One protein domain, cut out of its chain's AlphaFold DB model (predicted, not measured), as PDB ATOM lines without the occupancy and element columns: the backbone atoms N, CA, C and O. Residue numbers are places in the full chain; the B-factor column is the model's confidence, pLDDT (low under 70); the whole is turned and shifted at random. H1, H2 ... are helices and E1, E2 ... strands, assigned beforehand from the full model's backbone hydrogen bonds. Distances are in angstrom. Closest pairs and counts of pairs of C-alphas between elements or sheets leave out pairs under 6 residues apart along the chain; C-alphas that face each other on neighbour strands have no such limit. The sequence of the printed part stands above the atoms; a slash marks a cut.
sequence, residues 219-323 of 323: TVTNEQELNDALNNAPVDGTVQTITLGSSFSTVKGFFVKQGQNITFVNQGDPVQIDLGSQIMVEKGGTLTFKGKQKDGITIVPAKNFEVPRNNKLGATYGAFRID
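This is residues 219 to 323 of the 323 residues of an uncharacterized protein of Lactobacillus kisonensis F0435 (UniProt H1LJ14). The chain winds in stacked turns, a short solenoid with the parallel strands E1, E3, E5 and E7 along one wall and E2, E4 and E6, also parallel, along another. H1 caps the end at E1 and E2, and at the other end residues 302 to 318 make a wide loop before E7. The 105 printed residues hold one named helix and seven named strands, in the order H1 E1 E2 E3 E4 E5 E6 E7; the class is mixed, with 43 residues in named elements, under half. The whole is compact, with a radius of gyration of the C-alphas of 13.0 A and spans of 36 by 32 by 26 A.

E3, residues 261 to 265, is parallel to E1, residues 239 to 244, with N 242 and O 263 2.9 A apart. E5, residues 286 to 290, is parallel to E3, with N 264 and O 288 at 2.9 A, and to E7, residues 319 to 322, with N 287 and O 319 at 2.8 A. In the other sheet E4, residues 271 to 275, is parallel to E2, residues 248 to 250, with N 250 and O 274 at 2.8 A, and to E6, residues 297 to 301, with N 273 and O 298 at 2.9 A. Residues 255 to 256 pair with residues 280 to 281, parallel. H1, residues 223 to 232, is on the larger sheet at a height over the sheet of 10.0 A, over E1 and along it at 11 degrees on the local plane; the C-alphas of Ala 229 and Ile 242, their closest, are 7.6 A apart. H1 only grazes the smaller sheet. In H1 every O i to N i+4 pair is within hydrogen-bond range.

E1 is 15.7 A long, from C-alpha 239 at (-18.724, -2.328, 33.604). H1 measures 14.1 A, E5 13.2 A and E3 13.1 A. E7 ends at C-alpha 322, (-11.543, -8.567, 21.288).

The C-alphas farthest apart, Asp 269 and Ala 315, are 36.0 A apart. The printed part has no cut; the link E6 to E7 is long. Residues 292 to 295 and 304 to 323 are under pLDDT 70.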
ATOM      1  N   THR A 219     -23.533   6.561  24.413       92.06
ATOM      2  CA  THR A 219     -23.258   6.605  22.973       92.06
ATOM      3  C   THR A 219     -22.217   7.684  22.682       92.06
ATOM      4  O   THR A 219     -22.331   8.793  23.200       92.06
ATOM      5  N   VAL A 220     -21.218   7.373  21.851       94.31
ATOM      6  CA  VAL A 220     -20.162   8.315  21.439       94.31
ATOM      7  C   VAL A 220     -19.997   8.333  19.922       94.31
ATOM      8  O   VAL A 220     -20.038   7.292  19.264       94.31
ATOM      9  N   THR A 221     -19.794   9.525  19.371       93.56
ATOM     10  CA  THR A 221     -19.668   9.794  17.928       93.56
ATOM     11  C   THR A 221     -18.308  10.382  17.541       93.56
ATOM     12  O   THR A 221     -17.955  10.404  16.362       93.56
ATOM     13  N   ASN A 222     -17.536  10.868  18.520       94.12
ATOM     14  CA  ASN A 222     -16.272  11.578  18.321       94.12
ATOM     15  C   ASN A 222     -15.302  11.419  19.513       94.12
ATOM     16  O   ASN A 222     -15.674  10.949  20.589       94.12
ATOM     17  N   GLU A 223     -14.043  11.843  19.328       93.44
ATOM     18  CA  GLU A 223     -12.987  11.744  20.350       93.44
ATOM     19  C   GLU A 223     -13.292  12.536  21.639       93.44
ATOM     20  O   GLU A 223     -12.841  12.124  22.709       93.44
ATOM     21  N   GLN A 224     -14.050  13.638  21.588       94.75
ATOM     22  CA  GLN A 224     -14.363  14.419  22.792       94.75
ATOM     23  C   GLN A 224     -15.363  13.672  23.680       94.75
ATOM     24  O   GLN A 224     -15.057  13.402  24.838       94.75
ATOM     25  N   GLU A 225     -16.495  13.243  23.114       95.00
ATOM     26  CA  GLU A 225     -17.487  12.403  23.803       95.00
ATOM     27  C   GLU A 225     -16.857  11.128  24.374       95.00
ATOM     28  O   GLU A 225     -17.160  10.728  25.498       95.00
ATOM     29  N   LEU A 226     -15.926  10.515  23.635       93.88
ATOM     30  CA  LEU A 226     -15.187   9.353  24.113       93.88
ATOM     31  C   LEU A 226     -14.250   9.677  25.284       93.88
ATOM     32  O   LEU A 226     -14.214   8.930  26.261       93.88
ATOM     33  N   ASN A 227     -13.485  10.768  25.209       93.81
ATOM     34  CA  ASN A 227     -12.616  11.182  26.311       93.81
ATOM     35  C   ASN A 227     -13.428  11.536  27.561       93.81
ATOM     36  O   ASN A 227     -13.010  11.199  28.668       93.81
ATOM     37  N   ASP A 228     -14.596  12.154  27.407       94.38
ATOM     38  CA  ASP A 228     -15.492  12.451  28.523       94.38
ATOM     39  C   ASP A 228     -16.119  11.170  29.097       94.38
ATOM     40  O   ASP A 228     -16.142  10.999  30.318       94.38
ATOM     41  N   ALA A 229     -16.519  10.211  28.256       94.19
ATOM     42  CA  ALA A 229     -16.980   8.893  28.699       94.19
ATOM     43  C   ALA A 229     -15.891   8.135  29.488       94.19
ATOM     44  O   ALA A 229     -16.150   7.651  30.588       94.19
ATOM     45  N   LEU A 230     -14.653   8.089  28.983       93.56
ATOM     46  CA  LEU A 230     -13.510   7.452  29.658       93.56
ATOM     47  C   LEU A 230     -13.061   8.205  30.923       93.56
ATOM     48  O   LEU A 230     -12.513   7.598  31.847       93.56
ATOM     49  N   ASN A 231     -13.287   9.518  31.005       93.31
ATOM     50  CA  ASN A 231     -12.982  10.291  32.208       93.31
ATOM     51  C   ASN A 231     -14.017  10.113  33.319       93.31
ATOM     52  O   ASN A 231     -13.613  10.081  34.481       93.31
ATOM     53  N   ASN A 232     -15.295   9.948  32.972       92.31
ATOM     54  CA  ASN A 232     -16.388   9.728  33.923       92.31
ATOM     55  C   ASN A 232     -16.658   8.238  34.231       92.31
ATOM     56  O   ASN A 232     -17.420   7.937  35.149       92.31
ATOM     57  N   ALA A 233     -16.039   7.303  33.500       92.38
ATOM     58  CA  ALA A 233     -16.212   5.864  33.707       92.38
ATOM     59  C   ALA A 233     -15.767   5.402  35.120       92.38
ATOM     60  O   ALA A 233     -14.661   5.763  35.548       92.38
ATOM     61  N   PRO A 234     -16.564   4.557  35.813       92.06
ATOM     62  CA  PRO A 234     -16.244   4.032  37.141       92.06
ATOM     63  C   PRO A 234     -14.877   3.343  37.232       92.06
ATOM     64  O   PRO A 234     -14.458   2.635  36.317       92.06
ATOM     65  N   VAL A 235     -14.200   3.533  38.368       92.75
ATOM     66  CA  VAL A 235     -12.864   2.980  38.691       92.75
ATOM     67  C   VAL A 235     -12.917   1.851  39.736       92.75
ATOM     68  O   VAL A 235     -11.898   1.455  40.296       92.75
ATOM     69  N   ASP A 236     -14.116   1.352  40.032       90.88
ATOM     70  CA  ASP A 236     -14.431   0.327  41.038       90.88
ATOM     71  C   ASP A 236     -14.555  -1.096  40.448       90.88
ATOM     72  O   ASP A 236     -14.883  -2.044  41.160       90.88
ATOM     73  N   GLY A 237     -14.298  -1.254  39.146       85.88
ATOM     74  CA  GLY A 237     -14.505  -2.485  38.382       85.88
ATOM     75  C   GLY A 237     -15.890  -2.624  37.736       85.88
ATOM     76  O   GLY A 237     -16.092  -3.575  36.973       85.88
ATOM     77  N   THR A 238     -16.827  -1.699  37.984       91.06
ATOM     78  CA  THR A 238     -18.157  -1.690  37.353       91.06
ATOM     79  C   THR A 238     -18.033  -1.525  35.835       91.06
ATOM     80  O   THR A 238     -17.280  -0.684  35.346       91.06
ATOM     81  N   VAL A 239     -18.774  -2.342  35.075       89.94
ATOM     82  CA  VAL A 239     -18.724  -2.328  33.604       89.94
ATOM     83  C   VAL A 239     -19.373  -1.057  33.057       89.94
ATOM     84  O   VAL A 239     -20.582  -0.866  33.184       89.94
ATOM     85  N   GLN A 240     -18.571  -0.241  32.379       93.50
ATOM     86  CA  GLN A 240     -19.023   0.887  31.576       93.50
ATOM     87  C   GLN A 240     -19.173   0.440  30.116       93.50
ATOM     88  O   GLN A 240     -18.182   0.154  29.439       93.50
ATOM     89  N   THR A 241     -20.412   0.394  29.624       93.31
ATOM     90  CA  THR A 241     -20.710   0.141  28.207       93.31
ATOM     91  C   THR A 241     -20.654   1.456  27.436       93.31
ATOM     92  O   THR A 241     -21.306   2.426  27.819       93.31
ATOM     93  N   ILE A 242     -19.878   1.497  26.357       93.50
ATOM     94  CA  ILE A 242     -19.797   2.646  25.451       93.50
ATOM     95  C   ILE A 242     -20.224   2.179  24.060       93.50
ATOM     96  O   ILE A 242     -19.553   1.348  23.444       93.50
ATOM     97  N   THR A 243     -21.350   2.699  23.578       92.50
ATOM     98  CA  THR A 243     -21.903   2.375  22.260       92.50
ATOM     99  C   THR A 243     -21.293   3.307  21.218       92.50
ATOM    100  O   THR A 243     -21.375   4.528  21.323       92.50
ATOM    101  N   LEU A 244     -20.643   2.739  20.210       92.00
ATOM    102  CA  LEU A 244     -20.022   3.503  19.133       92.00
ATOM    103  C   LEU A 244     -21.097   3.872  18.101       92.00
ATOM    104  O   LEU A 244     -21.643   2.991  17.441       92.00
ATOM    105  N   GLY A 245     -21.431   5.159  17.994       90.25
ATOM    106  CA  GLY A 245     -22.503   5.661  17.124       90.25
ATOM    107  C   GLY A 245     -22.063   6.017  15.701       90.25
ATOM    108  O   GLY A 245     -22.902   6.101  14.808       90.25
ATOM    109  N   SER A 246     -20.767   6.238  15.478       90.75
ATOM    110  CA  SER A 246     -20.195   6.569  14.167       90.75
ATOM    111  C   SER A 246     -18.689   6.316  14.130       90.75
ATOM    112  O   SER A 246     -18.045   6.176  15.170       90.75
ATOM    113  N   SER A 247     -18.115   6.298  12.925       92.12
ATOM    114  CA  SER A 247     -16.661   6.316  12.718       92.12
ATOM    115  C   SER A 247     -16.050   7.669  13.095       92.12
ATOM    116  O   SER A 247     -16.625   8.712  12.784       92.12
ATOM    117  N   PHE A 248     -14.869   7.663  13.719       93.56
ATOM    118  CA  PHE A 248     -14.117   8.874  14.071       93.56
ATOM    119  C   PHE A 248     -12.611   8.610  14.164       93.56
ATOM    120  O   PHE A 248     -12.163   7.491  14.398       93.56
ATOM    121  N   SER A 249     -11.812   9.665  14.039       93.06
ATOM    122  CA  SER A 249     -10.371   9.615  14.294       93.06
ATOM    123  C   SER A 249     -10.052  10.113  15.707       93.06
ATOM    124  O   SER A 249     -10.813  10.886  16.288       93.06
ATOM    125  N   THR A 250      -8.910   9.699  16.252       90.69
ATOM    126  CA  THR A 250      -8.391  10.161  17.549       90.69
ATOM    127  C   THR A 250      -6.974  10.714  17.413       90.69
ATOM    128  O   THR A 250      -6.152  10.150  16.690       90.69
ATOM    129  N   VAL A 251      -6.645  11.785  18.134       88.81
ATOM    130  CA  VAL A 251      -5.296  12.369  18.173       88.81
ATOM    131  C   VAL A 251      -4.345  11.493  18.989       88.81
ATOM    132  O   VAL A 251      -3.203  11.283  18.580       88.81
ATOM    133  N   LYS A 252      -4.798  10.963  20.134       83.62
ATOM    134  CA  LYS A 252      -3.961  10.132  21.029       83.62
ATOM    135  C   LYS A 252      -4.359   8.656  21.058       83.62
ATOM    136  O   LYS A 252      -3.512   7.816  21.362       83.62
ATOM    137  N   GLY A 253      -5.603   8.336  20.717       86.44
ATOM    138  CA  GLY A 253      -6.205   7.035  21.015       86.44
ATOM    139  C   GLY A 253      -6.662   6.946  22.474       86.44
ATOM    140  O   GLY A 253      -6.867   7.966  23.131       86.44
ATOM    141  N   PHE A 254      -6.873   5.730  22.979       86.12
ATOM    142  CA  PHE A 254      -7.619   5.513  24.226       86.12
ATOM    143  C   PHE A 254      -6.716   5.286  25.441       86.12
ATOM    144  O   PHE A 254      -5.692   4.598  25.356       86.12
ATOM    145  N   PHE A 255      -7.163   5.773  26.600       89.25
ATOM    146  CA  PHE A 255      -6.546   5.503  27.895       89.25
ATOM    147  C   PHE A 255      -7.584   4.970  28.890       89.25
ATOM    148  O   PHE A 255      -8.547   5.661  29.212       89.25
ATOM    149  N   VAL A 256      -7.376   3.741  29.365       90.31
ATOM    150  CA  VAL A 256      -8.218   3.071  30.365       90.31
ATOM    151  C   VAL A 256      -7.430   2.972  31.666       90.31
ATOM    152  O   VAL A 256      -6.376   2.334  31.708       90.31
ATOM    153  N   LYS A 257      -7.935   3.629  32.711       90.81
ATOM    154  CA  LYS A 257      -7.257   3.804  34.003       90.81
ATOM    155  C   LYS A 257      -7.342   2.539  34.863       90.81
ATOM    156  O   LYS A 257      -8.198   1.679  34.642       90.81
ATOM    157  N   GLN A 258      -6.487   2.433  35.879       89.81
ATOM    158  CA  GLN A 258      -6.558   1.355  36.868       89.81
ATOM    159  C   GLN A 258      -7.970   1.276  37.482       89.81
ATOM    160  O   GLN A 258      -8.518   2.280  37.930       89.81
ATOM    161  N   GLY A 259      -8.550   0.071  37.504       87.94
ATOM    162  CA  GLY A 259      -9.887  -0.186  38.049       87.94
ATOM    163  C   GLY A 259     -11.051   0.102  37.093       87.94
ATOM    164  O   GLY A 259     -12.175  -0.289  37.395       87.94
ATOM    165  N   GLN A 260     -10.820   0.723  35.930       93.06
ATOM    166  CA  GLN A 260     -11.871   0.892  34.920       93.06
ATOM    167  C   GLN A 260     -12.142  -0.404  34.156       93.06
ATOM    168  O   GLN A 260     -11.223  -1.159  33.833       93.06
ATOM    169  N   ASN A 261     -13.407  -0.642  33.813       92.38
ATOM    170  CA  ASN A 261     -13.847  -1.833  33.091       92.38
ATOM    171  C   ASN A 261     -14.708  -1.422  31.888       92.38
ATOM    172  O   ASN A 261     -15.928  -1.307  31.980       92.38
ATOM    173  N   ILE A 262     -14.050  -1.122  30.768       93.25
ATOM    174  CA  ILE A 262     -14.676  -0.529  29.581       93.25
ATOM    175  C   ILE A 262     -15.050  -1.620  28.577       93.25
ATOM    176  O   ILE A 262     -14.219  -2.455  28.211       93.25
ATOM    177  N   THR A 263     -16.288  -1.588  28.087       91.62
ATOM    178  CA  THR A 263     -16.736  -2.395  26.943       91.62
ATOM    179  C   THR A 263     -17.216  -1.478  25.824       91.62
ATOM    180  O   THR A 263     -18.263  -0.848  25.955       91.62
ATOM    181  N   PHE A 264     -16.482  -1.431  24.711       91.62
ATOM    182  CA  PHE A 264     -16.982  -0.833  23.474       91.62
ATOM    183  C   PHE A 264     -17.912  -1.812  22.764       91.62
ATOM    184  O   PHE A 264     -17.546  -2.974  22.564       91.62
ATOM    185  N   VAL A 265     -19.089  -1.340  22.359       89.81
ATOM    186  CA  VAL A 265     -20.047  -2.113  21.561       89.81
ATOM    187  C   VAL A 265     -20.365  -1.393  20.254       89.81
ATOM    188  O   VAL A 265     -20.522  -0.174  20.236       89.81
ATOM    189  N   ASN A 266     -20.506  -2.154  19.168       88.06
ATOM    190  CA  ASN A 266     -21.207  -1.694  17.971       88.06
ATOM    191  C   ASN A 266     -22.554  -2.422  17.843       88.06
ATOM    192  O   ASN A 266     -22.638  -3.632  18.069       88.06
ATOM    193  N   GLN A 267     -23.601  -1.673  17.499       77.75
ATOM    194  CA  GLN A 267     -24.979  -2.156  17.360       77.75
ATOM    195  C   GLN A 267     -25.608  -1.820  15.992       77.75
ATOM    196  O   GLN A 267     -26.737  -2.238  15.737       77.75
ATOM    197  N   GLY A 268     -24.897  -1.089  15.122       76.69
ATOM    198  CA  GLY A 268     -25.383  -0.609  13.824       76.69
ATOM    199  C   GLY A 268     -24.404  -0.903  12.686       76.69
ATOM    200  O   GLY A 268     -23.869  -2.006  12.599       76.69
ATOM    201  N   ASP A 269     -24.188   0.077  11.808       82.75
ATOM    202  CA  ASP A 269     -23.247  -0.010  10.684       82.75
ATOM    203  C   ASP A 269     -21.783  -0.193  11.142       82.75
ATOM    204  O   ASP A 269     -21.442   0.174  12.268       82.75
ATOM    205  N   PRO A 270     -20.874  -0.731  10.301       85.81
ATOM    206  CA  PRO A 270     -19.457  -0.872  10.640       85.81
ATOM    207  C   PRO A 270     -18.802   0.451  11.065       85.81
ATOM    208  O   PRO A 270     -18.785   1.422  10.308       85.81
ATOM    209  N   VAL A 271     -18.202   0.463  12.257       89.94
ATOM    210  CA  VAL A 271     -17.506   1.630  12.813       89.94
ATOM    211  C   VAL A 271     -16.006   1.487  12.589       89.94
ATOM    212  O   VAL A 271     -15.404   0.488  12.978       89.94
ATOM    213  N   GLN A 272     -15.383   2.517  12.021       90.19
ATOM    214  CA  GLN A 272     -13.931   2.653  11.947       90.19
ATOM    215  C   GLN A 272     -13.436   3.651  12.998       90.19
ATOM    216  O   GLN A 272     -13.972   4.755  13.096       90.19
ATOM    217  N   ILE A 273     -12.391   3.288  13.748       90.56
ATOM    218  CA  ILE A 273     -11.682   4.229  14.621       90.56
ATOM    219  C   ILE A 273     -10.220   4.341  14.199       90.56
ATOM    220  O   ILE A 273      -9.459   3.373  14.305       90.56
ATOM    221  N   ASP A 274      -9.819   5.534  13.759       90.69
ATOM    222  CA  ASP A 274      -8.422   5.828  13.433       90.69
ATOM    223  C   ASP A 274      -7.658   6.233  14.701       90.69
ATOM    224  O   ASP A 274      -8.077   7.126  15.447       90.69
ATOM    225  N   LEU A 275      -6.516   5.595  14.955       89.19
ATOM    226  CA  LEU A 275      -5.745   5.778  16.183       89.19
ATOM    227  C   LEU A 275      -4.464   6.571  15.950       89.19
ATOM    228  O   LEU A 275      -3.483   6.034  15.434       89.19
ATOM    229  N   GLY A 276      -4.446   7.827  16.398       85.25
ATOM    230  CA  GLY A 276      -3.330   8.746  16.180       85.25
ATOM    231  C   GLY A 276      -2.026   8.392  16.900       85.25
ATOM    232  O   GLY A 276      -0.960   8.732  16.391       85.25
ATOM    233  N   SER A 277      -2.063   7.715  18.059       84.50
ATOM    234  CA  SER A 277      -0.841   7.338  18.804       84.50
ATOM    235  C   SER A 277      -0.848   5.924  19.399       84.50
ATOM    236  O   SER A 277      -0.003   5.122  19.011       84.50
ATOM    237  N   GLN A 278      -1.745   5.599  20.342       82.88
ATOM    238  CA  GLN A 278      -1.690   4.328  21.087       82.88
ATOM    239  C   GLN A 278      -3.043   3.916  21.699       82.88
ATOM    240  O   GLN A 278      -3.941   4.737  21.863       82.88
ATOM    241  N   ILE A 279      -3.172   2.650  22.113       86.12
ATOM    242  CA  ILE A 279      -4.134   2.239  23.152       86.12
ATOM    243  C   ILE A 279      -3.329   1.886  24.399       86.12
ATOM    244  O   ILE A 279      -2.375   1.111  24.319       86.12
ATOM    245  N   MET A 280      -3.722   2.416  25.557       85.12
ATOM    246  CA  MET A 280      -3.088   2.105  26.836       85.12
ATOM    247  C   MET A 280      -4.131   1.726  27.888       85.12
ATOM    248  O   MET A 280      -5.007   2.518  28.223       85.12
ATOM    249  N   VAL A 281      -4.009   0.510  28.420       87.12
ATOM    250  CA  VAL A 281      -4.836  -0.015  29.515       87.12
ATOM    251  C   VAL A 281      -3.924  -0.206  30.722       87.12
ATOM    252  O   VAL A 281      -3.009  -1.031  30.681       87.12
ATOM    253  N   GLU A 282      -4.127   0.563  31.786       85.88
ATOM    254  CA  GLU A 282      -3.333   0.439  33.011       85.88
ATOM    255  C   GLU A 282      -3.557  -0.908  33.707       85.88
ATOM    256  O   GLU A 282      -4.567  -1.586  33.511       85.88
ATOM    257  N   LYS A 283      -2.610  -1.306  34.559       82.44
ATOM    258  CA  LYS A 283      -2.719  -2.530  35.357       82.44
ATOM    259  C   LYS A 283      -4.000  -2.522  36.199       82.44
ATOM    260  O   LYS A 283      -4.220  -1.618  36.995       82.44
ATOM    261  N   GLY A 284      -4.817  -3.563  36.054       82.25
ATOM    262  CA  GLY A 284      -6.113  -3.666  36.735       82.25
ATOM    263  C   GLY A 284      -7.251  -2.900  36.051       82.25
ATOM    264  O   GLY A 284      -8.382  -2.994  36.511       82.25
ATOM    265  N   GLY A 285      -6.984  -2.177  34.960       86.75
ATOM    266  CA  GLY A 285      -8.009  -1.808  33.988       86.75
ATOM    267  C   GLY A 285      -8.353  -2.989  33.067       86.75
ATOM    268  O   GLY A 285      -7.561  -3.923  32.898       86.75
ATOM    269  N   THR A 286      -9.534  -2.947  32.458       87.19
ATOM    270  CA  THR A 286      -9.982  -3.883  31.418       87.19
ATOM    271  C   THR A 286     -10.598  -3.112  30.258       87.19
ATOM    272  O   THR A 286     -11.394  -2.199  30.469       87.19
ATOM    273  N   LEU A 287     -10.244  -3.506  29.036       89.75
ATOM    274  CA  LEU A 287     -10.822  -3.010  27.797       89.75
ATOM    275  C   LEU A 287     -11.284  -4.187  26.934       89.75
ATOM    276  O   LEU A 287     -10.479  -5.044  26.567       89.75
ATOM    277  N   THR A 288     -12.572  -4.200  26.600       88.00
ATOM    278  CA  THR A 288     -13.205  -5.211  25.745       88.00
ATOM    279  C   THR A 288     -13.840  -4.541  24.532       88.00
ATOM    280  O   THR A 288     -14.558  -3.553  24.683       88.00
ATOM    281  N   PHE A 289     -13.620  -5.086  23.338       86.56
ATOM    282  CA  PHE A 289     -14.365  -4.735  22.127       86.56
ATOM    283  C   PHE A 289     -15.379  -5.834  21.820       86.56
ATOM    284  O   PHE A 289     -15.028  -7.009  21.912       86.56
ATOM    285  N   LYS A 290     -16.608  -5.454  21.453       85.44
ATOM    286  CA  LYS A 290     -17.667  -6.373  21.016       85.44
ATOM    287  C   LYS A 290     -18.345  -5.848  19.759       85.44
ATOM    288  O   LYS A 290     -18.986  -4.798  19.776       85.44
ATOM    289  N   GLY A 291     -18.250  -6.608  18.678       73.56
ATOM    290  CA  GLY A 291     -18.934  -6.323  17.421       73.56
ATOM    291  C   GLY A 291     -19.180  -7.611  16.647       73.56
ATOM    292  O   GLY A 291     -18.479  -8.600  16.828       73.56
ATOM    293  N   LYS A 292     -20.182  -7.627  15.768       65.50
ATOM    294  CA  LYS A 292     -20.361  -8.750  14.833       65.50
ATOM    295  C   LYS A 292     -19.449  -8.526  13.633       65.50
ATOM    296  O   LYS A 292     -19.255  -7.386  13.240       65.50
ATOM    297  N   GLN A 293     -18.958  -9.578  12.974       55.97
ATOM    298  CA  GLN A 293     -18.088  -9.407  11.794       55.97
ATOM    299  C   GLN A 293     -18.716  -8.566  10.664       55.97
ATOM    300  O   GLN A 293     -17.985  -7.875   9.962       55.97
ATOM    301  N   LYS A 294     -20.052  -8.579  10.505       55.31
ATOM    302  CA  LYS A 294     -20.754  -7.714   9.534       55.31
ATOM    303  C   LYS A 294     -20.920  -6.251   9.988       55.31
ATOM    304  O   LYS A 294     -21.181  -5.402   9.151       55.31
ATOM    305  N   ASP A 295     -20.766  -5.999  11.290       64.88
ATOM    306  CA  ASP A 295     -20.977  -4.736  12.019       64.88
ATOM    307  C   ASP A 295     -19.679  -4.379  12.773       64.88
ATOM    308  O   ASP A 295     -19.677  -4.054  13.964       64.88
ATOM    309  N   GLY A 296     -18.536  -4.602  12.119       75.62
ATOM    310  CA  GLY A 296     -17.237  -4.665  12.787       75.62
ATOM    311  C   GLY A 296     -16.819  -3.347  13.441       75.62
ATOM    312  O   GLY A 296     -17.187  -2.269  12.977       75.62
ATOM    313  N   ILE A 297     -16.008  -3.446  14.500       84.81
ATOM    314  CA  ILE A 297     -15.211  -2.323  15.003       84.81
ATOM    315  C   ILE A 297     -13.832  -2.420  14.344       84.81
ATOM    316  O   ILE A 297     -12.979  -3.205  14.764       84.81
ATOM    317  N   THR A 298     -13.624  -1.649  13.282       85.06
ATOM    318  CA  THR A 298     -12.368  -1.603  12.531       85.06
ATOM    319  C   THR A 298     -11.418  -0.613  13.193       85.06
ATOM    320  O   THR A 298     -11.611   0.598  13.122       85.06
ATOM    321  N   ILE A 299     -10.363  -1.117  13.824       85.81
ATOM    322  CA  ILE A 299      -9.306  -0.282  14.399       85.81
ATOM    323  C   ILE A 299      -8.219  -0.042  13.349       85.81
ATOM    324  O   ILE A 299      -7.620  -0.999  12.860       85.81
ATOM    325  N   VAL A 300      -7.942   1.226  13.024       87.00
ATOM    326  CA  VAL A 300      -6.931   1.629  12.031       87.00
ATOM    327  C   VAL A 300      -5.772   2.358  12.724       87.00
ATOM    328  O   VAL A 300      -5.901   3.526  13.092       87.00
ATOM    329  N   PRO A 301      -4.617   1.699  12.925       83.94
ATOM    330  CA  PRO A 301      -3.430   2.336  13.488       83.94
ATOM    331  C   PRO A 301      -2.845   3.408  12.556       83.94
ATOM    332  O   PRO A 301      -2.655   3.164  11.363       83.94
ATOM    333  N   ALA A 302      -2.467   4.570  13.095       82.44
ATOM    334  CA  ALA A 302      -1.618   5.516  12.373       82.44
ATOM    335  C   ALA A 302      -0.240   4.906  12.040       82.44
ATOM    336  O   ALA A 302       0.232   3.972  12.686       82.44
ATOM    337  N   LYS A 303       0.467   5.491  11.061       76.62
ATOM    338  CA  LYS A 303       1.781   5.001  10.584       76.62
ATOM    339  C   LYS A 303       2.855   4.880  11.678       76.62
ATOM    340  O   LYS A 303       3.782   4.093  11.522       76.62
ATOM    341  N   ASN A 304       2.713   5.644  12.762       69.69
ATOM    342  CA  ASN A 304       3.631   5.679  13.902       69.69
ATOM    343  C   ASN A 304       3.016   5.051  15.172       69.69
ATOM    344  O   ASN A 304       3.476   5.342  16.270       69.69
ATOM    345  N   PHE A 305       1.946   4.255  15.048       68.12
ATOM    346  CA  PHE A 305       1.208   3.727  16.195       68.12
ATOM    347  C   PHE A 305       2.069   2.800  17.061       68.12
ATOM    348  O   PHE A 305       2.571   1.770  16.599       68.12
ATOM    349  N   GLU A 306       2.202   3.135  18.343       63.91
ATOM    350  CA  GLU A 306       2.978   2.336  19.284       63.91
ATOM    351  C   GLU A 306       2.102   1.266  19.941       63.91
ATOM    352  O   GLU A 306       1.400   1.512  20.920       63.91
ATOM    353  N   VAL A 307       2.195   0.030  19.434       58.03
ATOM    354  CA  VAL A 307       1.787  -1.159  20.198       58.03
ATOM    355  C   VAL A 307       2.771  -1.325  21.369       58.03
ATOM    356  O   VAL A 307       3.963  -1.546  21.112       58.03
ATOM    357  N   PRO A 308       2.332  -1.289  22.644       53.44
ATOM    358  CA  PRO A 308       3.227  -1.503  23.778       53.44
ATOM    359  C   PRO A 308       3.823  -2.918  23.726       53.44
ATOM    360  O   PRO A 308       3.146  -3.912  23.984       53.44
ATOM    361  N   ARG A 309       5.113  -3.031  23.373       46.66
ATOM    362  CA  ARG A 309       5.746  -4.315  22.990       46.66
ATOM    363  C   ARG A 309       5.774  -5.381  24.094       46.66
ATOM    364  O   ARG A 309       6.011  -6.549  23.803       46.66
ATOM    365  N   ASN A 310       5.496  -5.014  25.345       41.75
ATOM    366  CA  ASN A 310       5.339  -5.944  26.463       41.75
ATOM    367  C   ASN A 310       3.948  -6.607  26.482       41.75
ATOM    368  O   ASN A 310       3.280  -6.635  27.514       41.75
ATOM    369  N   ASN A 311       3.542  -7.229  25.369       42.81
ATOM    370  CA  ASN A 311       2.310  -8.022  25.291       42.81
ATOM    371  C   ASN A 311       2.456  -9.417  25.951       42.81
ATOM    372  O   ASN A 311       1.993 -10.436  25.441       42.81
ATOM    373  N   LYS A 312       3.129  -9.471  27.111       39.06
ATOM    374  CA  LYS A 312       2.971 -10.553  28.088       39.06
ATOM    375  C   LYS A 312       1.820 -10.151  29.009       39.06
ATOM    376  O   LYS A 312       2.007  -9.344  29.918       39.06
ATOM    377  N   LEU A 313       0.648 -10.721  28.737       44.22
ATOM    378  CA  LEU A 313      -0.674 -10.446  29.325       44.22
ATOM    379  C   LEU A 313      -0.789 -10.754  30.842       44.22
ATOM    380  O   LEU A 313      -1.665 -11.508  31.255       44.22
ATOM    381  N   GLY A 314       0.103 -10.232  31.696       38.12
ATOM    382  CA  GLY A 314       0.129 -10.644  33.108       38.12
ATOM    383  C   GLY A 314       1.038  -9.894  34.088       38.12
ATOM    384  O   GLY A 314       1.383 -10.476  35.113       38.12
ATOM    385  N   ALA A 315       1.458  -8.646  33.829       43.09
ATOM    386  CA  ALA A 315       2.297  -7.916  34.800       43.09
ATOM    387  C   ALA A 315       2.097  -6.392  34.866       43.09
ATOM    388  O   ALA A 315       1.922  -5.866  35.971       43.09
ATOM    389  N   THR A 316       2.162  -5.696  33.725       43.75
ATOM    390  CA  THR A 316       2.383  -4.231  33.676       43.75
ATOM    391  C   THR A 316       1.201  -3.437  33.118       43.75
ATOM    392  O   THR A 316       1.009  -2.289  33.501       43.75
ATOM    393  N   TYR A 317       0.397  -4.055  32.254       50.09
ATOM    394  CA  TYR A 317      -0.783  -3.465  31.618       50.09
ATOM    395  C   TYR A 317      -2.028  -4.300  31.947       50.09
ATOM    396  O   TYR A 317      -1.912  -5.434  32.421       50.09
ATOM    397  N   GLY A 318      -3.206  -3.712  31.757       51.84
ATOM    398  CA  GLY A 318      -4.498  -4.346  32.007       51.84
ATOM    399  C   GLY A 318      -4.911  -5.355  30.937       51.84
ATOM    400  O   GLY A 318      -4.168  -5.644  29.997       51.84
ATOM    401  N   ALA A 319      -6.114  -5.909  31.085       58.06
ATOM    402  CA  ALA A 319      -6.643  -6.879  30.132       58.06
ATOM    403  C   ALA A 319      -7.177  -6.170  28.878       58.06
ATOM    404  O   ALA A 319      -8.083  -5.346  28.970       58.06
ATOM    405  N   PHE A 320      -6.647  -6.529  27.710       59.72
ATOM    406  CA  PHE A 320      -7.158  -6.121  26.402       59.72
ATOM    407  C   PHE A 320      -7.800  -7.338  25.725       59.72
ATOM    408  O   PHE A 320      -7.152  -8.381  25.607       59.72
ATOM    409  N   ARG A 321      -9.069  -7.230  25.318       57.41
ATOM    410  CA  ARG A 321      -9.842  -8.313  24.691       57.41
ATOM    411  C   ARG A 321     -10.607  -7.827  23.464       57.41
ATOM    412  O   ARG A 321     -11.129  -6.714  23.448       57.41
ATOM    413  N   ILE A 322     -10.694  -8.702  22.470       57.81
ATOM    414  CA  ILE A 322     -11.543  -8.567  21.288       57.81
ATOM    415  C   ILE A 322     -12.382  -9.847  21.257       57.81
ATOM    416  O   ILE A 322     -11.795 -10.926  21.152       57.81
ATOM    417  N   ASP A 323     -13.701  -9.706  21.410       51.62
ATOM    418  CA  ASP A 323     -14.696 -10.792  21.363       51.62
ATOM    419  C   ASP A 323     -15.518 -10.704  20.056       51.62
ATOM    420  O   ASP A 323     -15.985  -9.583  19.729       51.62
TER     421      ASP A 323